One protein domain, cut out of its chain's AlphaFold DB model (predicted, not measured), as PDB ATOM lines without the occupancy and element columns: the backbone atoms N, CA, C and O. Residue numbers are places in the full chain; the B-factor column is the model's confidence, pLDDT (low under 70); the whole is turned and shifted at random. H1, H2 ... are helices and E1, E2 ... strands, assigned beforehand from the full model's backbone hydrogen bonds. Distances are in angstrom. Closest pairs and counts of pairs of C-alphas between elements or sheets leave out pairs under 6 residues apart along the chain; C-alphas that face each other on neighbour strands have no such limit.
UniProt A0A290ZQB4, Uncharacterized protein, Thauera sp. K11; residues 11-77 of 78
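This is residues 11 to 77 of the 78 residues of an uncharacterized protein of Thauera sp. K11 (UniProt A0A290ZQB4). One long helix, H1, lies over one face of a small three-stranded antiparallel sheet, E3 E4 E5, and a separate two-stranded hairpin, E1 and E2, stands beyond the E3 edge. The sheet's other face has no named helix, and H1 runs along the length of the model. The printed part has 67 residues, with five named strands and then one named helix, in the order E1 E2 E3 E4 E5 H1; the class is mixed, helices and strands. The whole is compact, with a radius of gyration of the C-alphas of 11.6 A, and elongated, with spans of 35 by 21 by 20 A.

E1 is residues 11 to 14, 9.9 A long, with C-alpha 11 at (222.269, -21.537, 58.950). E2 is residues 20 to 24, 13.1 A. E3 is residues 27 to 30, 9.7 A. E4 is residues 37 to 42, 16.0 A, and E5 is residues 44 to 49, 16.2 A. H1 is residues 57 to 76, 27.4 A, ending with C-alpha 76 at (235.977, -25.103, 39.630).

E1 and E2 form a hairpin, with N 13 and O 21 2.8 A apart. E2 and E3 meet only through their link. E3, E4 and E5 form a meander, each strand the antiparallel neighbour of the one before; N 28 and O 39 are 2.9 A apart, and N 48 and O 38 2.7 A. H1 is on this sheet, making two layers, at a height over the sheet of 8.9 A. It lies over E4 and E5 and runs along the strands, at 11 degrees to E4 on the local plane. The closest C-alphas of E5 and H1, those of Tyr 48 and Ala 61, are 5.3 A apart. E1 and H1 are apart. In H1 every O i to N i+4 pair is within hydrogen-bond range.

The two C-alphas farthest apart, those of Gly 53 and Gly 77, are 35.6 A apart. The printed part has no cut and no long link. Its mean pLDDT is 90.5, and residue 33 is under 70.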
ATOM      1  N   ARG A  11     222.492 -21.680  57.512       96.19
ATOM      2  CA  ARG A  11     222.269 -21.537  58.950       96.19
ATOM      3  C   ARG A  11     222.203 -20.064  59.318       96.19
ATOM      4  O   ARG A  11     222.915 -19.245  58.735       96.19
ATOM      5  N   THR A  12     221.449 -19.760  60.361       97.75
ATOM      6  CA  THR A  12     221.450 -18.427  60.955       97.75
ATOM      7  C   THR A  12     222.714 -18.225  61.793       97.75
ATOM      8  O   THR A  12     223.044 -19.044  62.652       97.75
ATOM      9  N   VAL A  13     223.425 -17.122  61.565       96.31
ATOM     10  CA  VAL A  13     224.572 -16.681  62.369       96.31
ATOM     11  C   VAL A  13     224.294 -15.282  62.894       96.31
ATOM     12  O   VAL A  13     224.047 -14.369  62.108       96.31
ATOM     13  N   THR A  14     224.364 -15.110  64.212       95.25
ATOM     14  CA  THR A  14     224.237 -13.804  64.871       95.25
ATOM     15  C   THR A  14     225.623 -13.264  65.204       95.25
ATOM     16  O   THR A  14     226.418 -13.956  65.837       95.25
ATOM     17  N   THR A  15     225.929 -12.048  64.751       90.88
ATOM     18  CA  THR A  15     227.212 -11.378  65.005       90.88
ATOM     19  C   THR A  15     227.297 -10.836  66.427       90.88
ATOM     20  O   THR A  15     226.281 -10.694  67.112       90.88
ATOM     21  N   ALA A  16     228.499 -10.442  66.857       87.06
ATOM     22  CA  ALA A  16     228.705  -9.773  68.148       87.06
ATOM     23  C   ALA A  16     227.895  -8.465  68.293       87.06
ATOM     24  O   ALA A  16     227.531  -8.074  69.398       87.06
ATOM     25  N   ALA A  17     227.552  -7.817  67.174       86.19
ATOM     26  CA  ALA A  17     226.687  -6.635  67.129       86.19
ATOM     27  C   ALA A  17     225.176  -6.965  67.159       86.19
ATOM     28  O   ALA A  17     224.351  -6.070  66.992       86.19
ATOM     29  N   GLY A  18     224.795  -8.240  67.313       90.81
ATOM     30  CA  GLY A  18     223.399  -8.686  67.385       90.81
ATOM     31  C   GLY A  18     222.682  -8.799  66.035       90.81
ATOM     32  O   GLY A  18     221.472  -9.015  66.009       90.81
ATOM     33  N   ARG A  19     223.389  -8.668  64.903       92.19
ATOM     34  CA  ARG A  19     222.795  -8.815  63.561       92.19
ATOM     35  C   ARG A  19     222.789 -10.282  63.148       92.19
ATOM     36  O   ARG A  19     223.829 -10.932  63.213       92.19
ATOM     37  N   SER A  20     221.652 -10.780  62.673       96.31
ATOM     38  CA  SER A  20     221.520 -12.154  62.178       96.31
ATOM     39  C   SER A  20     221.606 -12.223  60.655       96.31
ATOM     40  O   SER A  20     221.065 -11.371  59.952       96.31
ATOM     41  N   PHE A  21     222.281 -13.255  60.155       96.56
ATOM     42  CA  PHE A  21     222.492 -13.512  58.735       96.56
ATOM     43  C   PHE A  21     222.206 -14.973  58.407       96.56
ATOM     44  O   PHE A  21     222.574 -15.855  59.179       96.56
ATOM     45  N   GLU A  22     221.636 -15.227  57.230       97.56
ATOM     46  CA  GLU A  22     221.577 -16.566  56.646       97.56
ATOM     47  C   GLU A  22     222.881 -16.845  55.897       97.56
ATOM     48  O   GLU A  22     223.225 -16.165  54.928       97.56
ATOM     49  N   VAL A  23     223.628 -17.841  56.366       97.12
ATOM     50  CA  VAL A  23     225.008 -18.096  55.946       97.12
ATOM     51  C   VAL A  23     225.135 -19.534  55.441       97.12
ATOM     52  O   VAL A  23     224.740 -20.454  56.163       97.12
ATOM     53  N   PRO A  24     225.703 -19.768  54.244       95.75
ATOM     54  CA  PRO A  24     226.019 -21.116  53.783       95.75
ATOM     55  C   PRO A  24     226.978 -21.851  54.727       95.75
ATOM     56  O   PRO A  24     227.868 -21.244  55.322       95.75
ATOM     57  N   GLU A  25     226.857 -23.173  54.817       93.25
ATOM     58  CA  GLU A  25     227.614 -24.015  55.758       93.25
ATOM     59  C   GLU A  25     229.149 -23.907  55.650       93.25
ATOM     60  O   GLU A  25     229.851 -24.113  56.643       93.25
ATOM     61  N   HIS A  26     229.674 -23.511  54.485       95.06
ATOM     62  CA  HIS A  26     231.109 -23.316  54.252       95.06
ATOM     63  C   HIS A  26     231.612 -21.896  54.527       95.06
ATOM     64  O   HIS A  26     232.795 -21.623  54.333       95.06
ATOM     65  N   ILE A  27     230.754 -20.994  54.998       97.06
ATOM     66  CA  ILE A  27     231.139 -19.645  55.407       97.06
ATOM     67  C   ILE A  27     231.011 -19.536  56.931       97.06
ATOM     68  O   ILE A  27     230.031 -19.971  57.547       97.06
ATOM     69  N   VAL A  28     232.040 -18.978  57.569       96.00
ATOM     70  CA  VAL A  28     232.082 -18.758  59.022       96.00
ATOM     71  C   VAL A  28     232.268 -17.281  59.334       96.00
ATOM     72  O   VAL A  28     233.018 -16.589  58.649       96.00
ATOM     73  N   ARG A  29     231.606 -16.799  60.387       96.12
ATOM     74  CA  ARG A  29     231.877 -15.475  60.951       96.12
ATOM     75  C   ARG A  29     233.209 -15.507  61.696       96.12
ATOM     76  O   ARG A  29     233.477 -16.443  62.448       96.12
ATOM     77  N   ARG A  30     234.032 -14.484  61.500       94.00
ATOM     78  CA  ARG A  30     235.259 -14.223  62.255       94.00
ATOM     79  C   ARG A  30     235.055 -12.909  62.994       94.00
ATOM     80  O   ARG A  30     234.940 -11.878  62.349       94.00
ATOM     81  N   GLU A  31     234.978 -12.954  64.318       87.12
ATOM     82  CA  GLU A  31     234.909 -11.732  65.134       87.12
ATOM     83  C   GLU A  31     236.305 -11.311  65.640       87.12
ATOM     84  O   GLU A  31     236.532 -10.122  65.829       87.12
ATOM     85  N   ASP A  32     237.264 -12.249  65.745       79.88
ATOM     86  CA  ASP A  32     238.619 -12.002  66.267       79.88
ATOM     87  C   ASP A  32     239.754 -12.673  65.446       79.88
ATOM     88  O   ASP A  32     239.574 -13.784  64.907       79.88
ATOM     89  N   PRO A  33     240.967 -12.074  65.403       67.94
ATOM     90  CA  PRO A  33     241.288 -10.668  65.696       67.94
ATOM     91  C   PRO A  33     240.851  -9.731  64.550       67.94
ATOM     92  O   PRO A  33     240.712 -10.168  63.410       67.94
ATOM     93  N   ALA A  34     240.640  -8.448  64.860       71.06
ATOM     94  CA  ALA A  34     240.144  -7.437  63.921       71.06
ATOM     95  C   ALA A  34     240.988  -7.311  62.625       71.06
ATOM     96  O   ALA A  34     242.215  -7.430  62.684       71.06
ATOM     97  N   PRO A  35     240.361  -6.979  61.477       77.06
ATOM     98  CA  PRO A  35     238.939  -6.663  61.310       77.06
ATOM     99  C   PRO A  35     238.047  -7.911  61.302       77.06
ATOM    100  O   PRO A  35     238.378  -8.924  60.687       77.06
ATOM    101  N   ALA A  36     236.891  -7.812  61.964       89.94
ATOM    102  CA  ALA A  36     235.855  -8.832  61.879       89.94
ATOM    103  C   ALA A  36     235.412  -9.024  60.417       89.94
ATOM    104  O   ALA A  36     235.559  -8.123  59.591       89.94
ATOM    105  N   GLY A  37     234.897 -10.200  60.075       94.88
ATOM    106  CA  GLY A  37     234.609 -10.557  58.691       94.88
ATOM    107  C   GLY A  37     233.988 -11.934  58.531       94.88
ATOM    108  O   GLY A  37     233.543 -12.569  59.489       94.88
ATOM    109  N   TRP A  38     233.980 -12.417  57.297       96.25
ATOM    110  CA  TRP A  38     233.569 -13.771  56.943       96.25
ATOM    111  C   TRP A  38     234.739 -14.528  56.345       96.25
ATOM    112  O   TRP A  38     235.532 -13.965  55.602       96.25
ATOM    113  N   GLN A  39     234.836 -15.817  56.631       96.75
ATOM    114  CA  GLN A  39     235.832 -16.686  56.027       96.75
ATOM    115  C   GLN A  39     235.127 -17.784  55.241       96.75
ATOM    116  O   GLN A  39     234.339 -18.549  55.802       96.75
ATOM    117  N   LEU A  40     235.428 -17.868  53.947       96.88
ATOM    118  CA  LEU A  40     235.037 -18.987  53.100       96.88
ATOM    119  C   LEU A  40     236.008 -20.147  53.336       96.88
ATOM    120  O   LEU A  40     237.220 -19.973  53.244       96.88
ATOM    121  N   ARG A  41     235.471 -21.331  53.629       95.00
ATOM    122  CA  ARG A  41     236.204 -22.577  53.895       95.00
ATOM    123  C   ARG A  41     235.826 -23.664  52.889       95.00
ATOM    124  O   ARG A  41     235.501 -24.785  53.270       95.00
ATOM    125  N   TYR A  42     235.838 -23.313  51.607       90.94
ATOM    126  CA  TYR A  42     235.498 -24.225  50.517       90.94
ATOM    127  C   TYR A  42     236.611 -24.274  49.473       90.94
ATOM    128  O   TYR A  42     236.876 -23.282  48.788       90.94
ATOM    129  N   GLY A  43     237.291 -25.416  49.371       87.81
ATOM    130  CA  GLY A  43     238.576 -25.508  48.683       87.81
ATOM    131  C   GLY A  43     239.670 -24.826  49.505       87.81
ATOM    132  O   GLY A  43     240.224 -25.436  50.413       87.81
ATOM    133  N   GLU A  44     239.949 -23.557  49.213       89.88
ATOM    134  CA  GLU A  44     240.933 -22.741  49.938       89.88
ATOM    135  C   GLU A  44     240.263 -21.784  50.925       89.88
ATOM    136  O   GLU A  44     239.092 -21.423  50.773       89.88
ATOM    137  N   TRP A  45     241.010 -21.356  51.940       94.62
ATOM    138  CA  TRP A  45     240.525 -20.358  52.887       94.62
ATOM    139  C   TRP A  45     240.653 -18.962  52.287       94.62
ATOM    140  O   TRP A  45     241.684 -18.611  51.717       94.62
ATOM    141  N   THR A  46     239.600 -18.159  52.401       96.00
ATOM    142  CA  THR A  46     239.612 -16.773  51.919       96.00
ATOM    143  C   THR A  46     238.839 -15.894  52.886       96.00
ATOM    144  O   THR A  46     237.686 -16.189  53.206       96.00
ATOM    145  N   ASP A  47     239.495 -14.840  53.365       95.44
ATOM    146  CA  ASP A  47     238.929 -13.888  54.314       95.44
ATOM    147  C   ASP A  47     238.280 -12.703  53.581       95.44
ATOM    148  O   ASP A  47     238.845 -12.121  52.656       95.44
ATOM    149  N   TYR A  48     237.088 -12.332  54.037       95.31
ATOM    150  CA  TYR A  48     236.281 -11.209  53.574       95.31
ATOM    151  C   TYR A  48     236.044 -10.279  54.766       95.31
ATOM    152  O   TYR A  48     235.099 -10.501  55.527       95.31
ATOM    153  N   PRO A  49     236.906  -9.273  54.982       93.56
ATOM    154  CA  PRO A  49     236.773  -8.364  56.112       93.56
ATOM    155  C   PRO A  49     235.544  -7.465  55.953       93.56
ATOM    156  O   PRO A  49     235.199  -7.042  54.843       93.56
ATOM    157  N   ASP A  50     234.913  -7.129  57.073       91.56
ATOM    158  CA  ASP A  50     233.864  -6.121  57.125       91.56
ATOM    159  C   ASP A  50     234.435  -4.786  56.649       91.56
ATOM    160  O   ASP A  50     235.484  -4.326  57.113       91.56
ATOM    161  N   ARG A  51     233.738  -4.131  55.720       83.44
ATOM    162  CA  ARG A  51     234.111  -2.774  55.319       83.44
ATOM    163  C   ARG A  51     233.573  -1.757  56.334       83.44
ATOM    164  O   ARG A  51     232.380  -1.793  56.631       83.44
ATOM    165  N   PRO A  52     234.407  -0.840  56.849       71.44
ATOM    166  CA  PRO A  52     233.943   0.236  57.717       71.44
ATOM    167  C   PRO A  52     233.161   1.297  56.925       71.44
ATOM    168  O   PRO A  52     233.436   1.522  55.747       71.44
ATOM    169  N   GLY A  53     232.231   1.992  57.592       70.94
ATOM    170  CA  GLY A  53     231.695   3.280  57.121       70.94
ATOM    171  C   GLY A  53     230.176   3.393  56.961       70.94
ATOM    172  O   GLY A  53     229.670   4.506  57.031       70.94
ATOM    173  N   ASP A  54     229.438   2.292  56.799       70.25
ATOM    174  CA  ASP A  54     227.988   2.336  56.512       70.25
ATOM    175  C   ASP A  54     227.131   1.405  57.385       70.25
ATOM    176  O   ASP A  54     225.925   1.300  57.195       70.25
ATOM    177  N   GLY A  55     227.749   0.706  58.338       74.56
ATOM    178  CA  GLY A  55     227.089  -0.316  59.149       74.56
ATOM    179  C   GLY A  55     226.847  -1.633  58.407       74.56
ATOM    180  O   GLY A  55     226.735  -2.659  59.065       74.56
ATOM    181  N   ASP A  56     226.858  -1.665  57.074       84.81
ATOM    182  CA  ASP A  56     226.556  -2.836  56.239       84.81
ATOM    183  C   ASP A  56     227.790  -3.641  55.818       84.81
ATOM    184  O   ASP A  56     227.685  -4.584  55.029       84.81
ATOM    185  N   GLY A  57     228.954  -3.332  56.394       90.44
ATOM    186  CA  GLY A  57     230.210  -4.050  56.180       90.44
ATOM    187  C   GLY A  57     230.068  -5.571  56.238       90.44
ATOM    188  O   GLY A  57     230.498  -6.254  55.308       90.44
ATOM    189  N   ALA A  58     229.386  -6.090  57.265       93.31
ATOM    190  CA  ALA A  58     229.139  -7.524  57.420       93.31
ATOM    191  C   ALA A  58     228.247  -8.102  56.311       93.31
ATOM    192  O   ALA A  58     228.535  -9.179  55.795       93.31
ATOM    193  N   ALA A  59     227.200  -7.389  55.891       94.44
ATOM    194  CA  ALA A  59     226.321  -7.849  54.815       94.44
ATOM    195  C   ALA A  59     227.060  -7.893  53.468       94.44
ATOM    196  O   ALA A  59     226.973  -8.873  52.727       94.44
ATOM    197  N   LYS A  60     227.839  -6.846  53.168       94.81
ATOM    198  CA  LYS A  60     228.623  -6.738  51.929       94.81
ATOM    199  C   LYS A  60     229.726  -7.789  51.863       94.81
ATOM    200  O   LYS A  60     229.914  -8.411  50.820       94.81
ATOM    201  N   ALA A  61     230.428  -8.017  52.971       95.50
ATOM    202  CA  ALA A  61     231.454  -9.047  53.056       95.50
ATOM    203  C   ALA A  61     230.861 -10.458  52.888       95.50
ATOM    204  O   ALA A  61     231.418 -11.269  52.148       95.50
ATOM    205  N   LEU A  62     229.690 -10.728  53.482       96.88
ATOM    206  CA  LEU A  62     228.987 -12.000  53.300       96.88
ATOM    207  C   LEU A  62     228.595 -12.225  51.835       96.88
ATOM    208  O   LEU A  62     228.805 -13.312  51.304       96.88
ATOM    209  N   ALA A  63     228.060 -11.201  51.165       96.38
ATOM    210  CA  ALA A  63     227.669 -11.294  49.760       96.38
ATOM    211  C   ALA A  63     228.853 -11.665  48.848       96.38
ATOM    212  O   ALA A  63     228.701 -12.499  47.955       96.38
ATOM    213  N   LEU A  64     230.040 -11.106  49.107       97.06
ATOM    214  CA  LEU A  64     231.267 -11.447  48.380       97.06
ATOM    215  C   LEU A  64     231.705 -12.896  48.632       97.06
ATOM    216  O   LEU A  64     232.036 -13.605  47.683       97.06
ATOM    217  N   ALA A  65     231.651 -13.353  49.886       97.19
ATOM    218  CA  ALA A  65     231.977 -14.734  50.234       97.19
ATOM    219  C   ALA A  65     231.025 -15.740  49.559       97.19
ATOM    220  O   ALA A  65     231.469 -16.768  49.048       97.19
ATOM    221  N   ILE A  66     229.721 -15.432  49.507       96.19
ATOM    222  CA  ILE A  66     228.712 -16.263  48.828       96.19
ATOM    223  C   ILE A  66     228.954 -16.300  47.315       96.19
ATOM    224  O   ILE A  66     228.840 -17.365  46.706       96.19
ATOM    225  N   ALA A  67     229.281 -15.160  46.702       95.56
ATOM    226  CA  ALA A  67     229.551 -15.082  45.269       95.56
ATOM    227  C   ALA A  67     230.757 -15.948  44.872       95.56
ATOM    228  O   ALA A  67     230.653 -16.752  43.947       95.56
ATOM    229  N   GLU A  68     231.863 -15.851  45.614       95.69
ATOM    230  CA  GLU A  68     233.041 -16.697  45.393       95.69
ATOM    231  C   GLU A  68     232.725 -18.179  45.620       95.69
ATOM    232  O   GLU A  68     233.130 -19.034  44.837       95.69
ATOM    233  N   MET A  69     231.982 -18.509  46.678       94.19
ATOM    234  CA  MET A  69     231.593 -19.889  46.960       94.19
ATOM    235  C   MET A  69     230.829 -20.514  45.789       94.19
ATOM    236  O   MET A  69     231.166 -21.617  45.362       94.19
ATOM    237  N   ARG A  70     229.848 -19.789  45.238       91.88
ATOM    238  CA  ARG A  70     229.104 -20.215  44.043       91.88
ATOM    239  C   ARG A  70     230.022 -20.357  42.836       91.88
ATOM    240  O   ARG A  70     229.997 -21.391  42.184       91.88
ATOM    241  N   PHE A  71     230.913 -19.392  42.606       91.88
ATOM    242  CA  PHE A  71     231.904 -19.483  41.533       91.88
ATOM    243  C   PHE A  71     232.765 -20.755  41.636       91.88
ATOM    244  O   PHE A  71     232.980 -21.440  40.637       91.88
ATOM    245  N   ARG A  72     233.213 -21.130  42.841       91.81
ATOM    246  CA  ARG A  72     234.013 -22.350  43.058       91.81
ATOM    247  C   ARG A  72     233.232 -23.632  42.788       91.81
ATOM    248  O   ARG A  72     233.801 -24.553  42.202       91.81
ATOM    249  N   ILE A  73     231.967 -23.681  43.195       88.12
ATOM    250  CA  ILE A  73     231.077 -24.823  42.948       88.12
ATOM    251  C   ILE A  73     230.817 -24.959  41.446       88.12
ATOM    252  O   ILE A  73     231.071 -26.014  40.865       88.12
ATOM    253  N   ASP A  74     230.386 -23.868  40.814       88.44
ATOM    254  CA  ASP A  74     229.893 -23.874  39.438       88.44
ATOM    255  C   ASP A  74     231.029 -23.993  38.412       88.44
ATOM    256  O   ASP A  74     230.883 -24.657  37.387       88.44
ATOM    257  N   THR A  75     232.172 -23.350  38.677       87.00
ATOM    258  CA  THR A  75     233.260 -23.206  37.693       87.00
ATOM    259  C   THR A  75     234.446 -24.115  37.986       87.00
ATOM    260  O   THR A  75     235.067 -24.632  37.059       87.00
ATOM    261  N   LEU A  76     234.793 -24.318  39.262       84.06
ATOM    262  CA  LEU A  76     235.977 -25.103  39.630       84.06
ATOM    263  C   LEU A  76     235.645 -26.557  39.982       84.06
ATOM    264  O   LEU A  76     236.571 -27.353  40.142       84.06
ATOM    265  N   GLY A  77     234.359 -26.901  40.145       74.88
ATOM    266  CA  GLY A  77     233.925 -28.218  40.621       74.88
ATOM    267  C   GLY A  77     234.549 -28.597  41.967       74.88
ATOM    268  O   GLY A  77     234.669 -29.784  42.288       74.88
TER     269      GLY A  77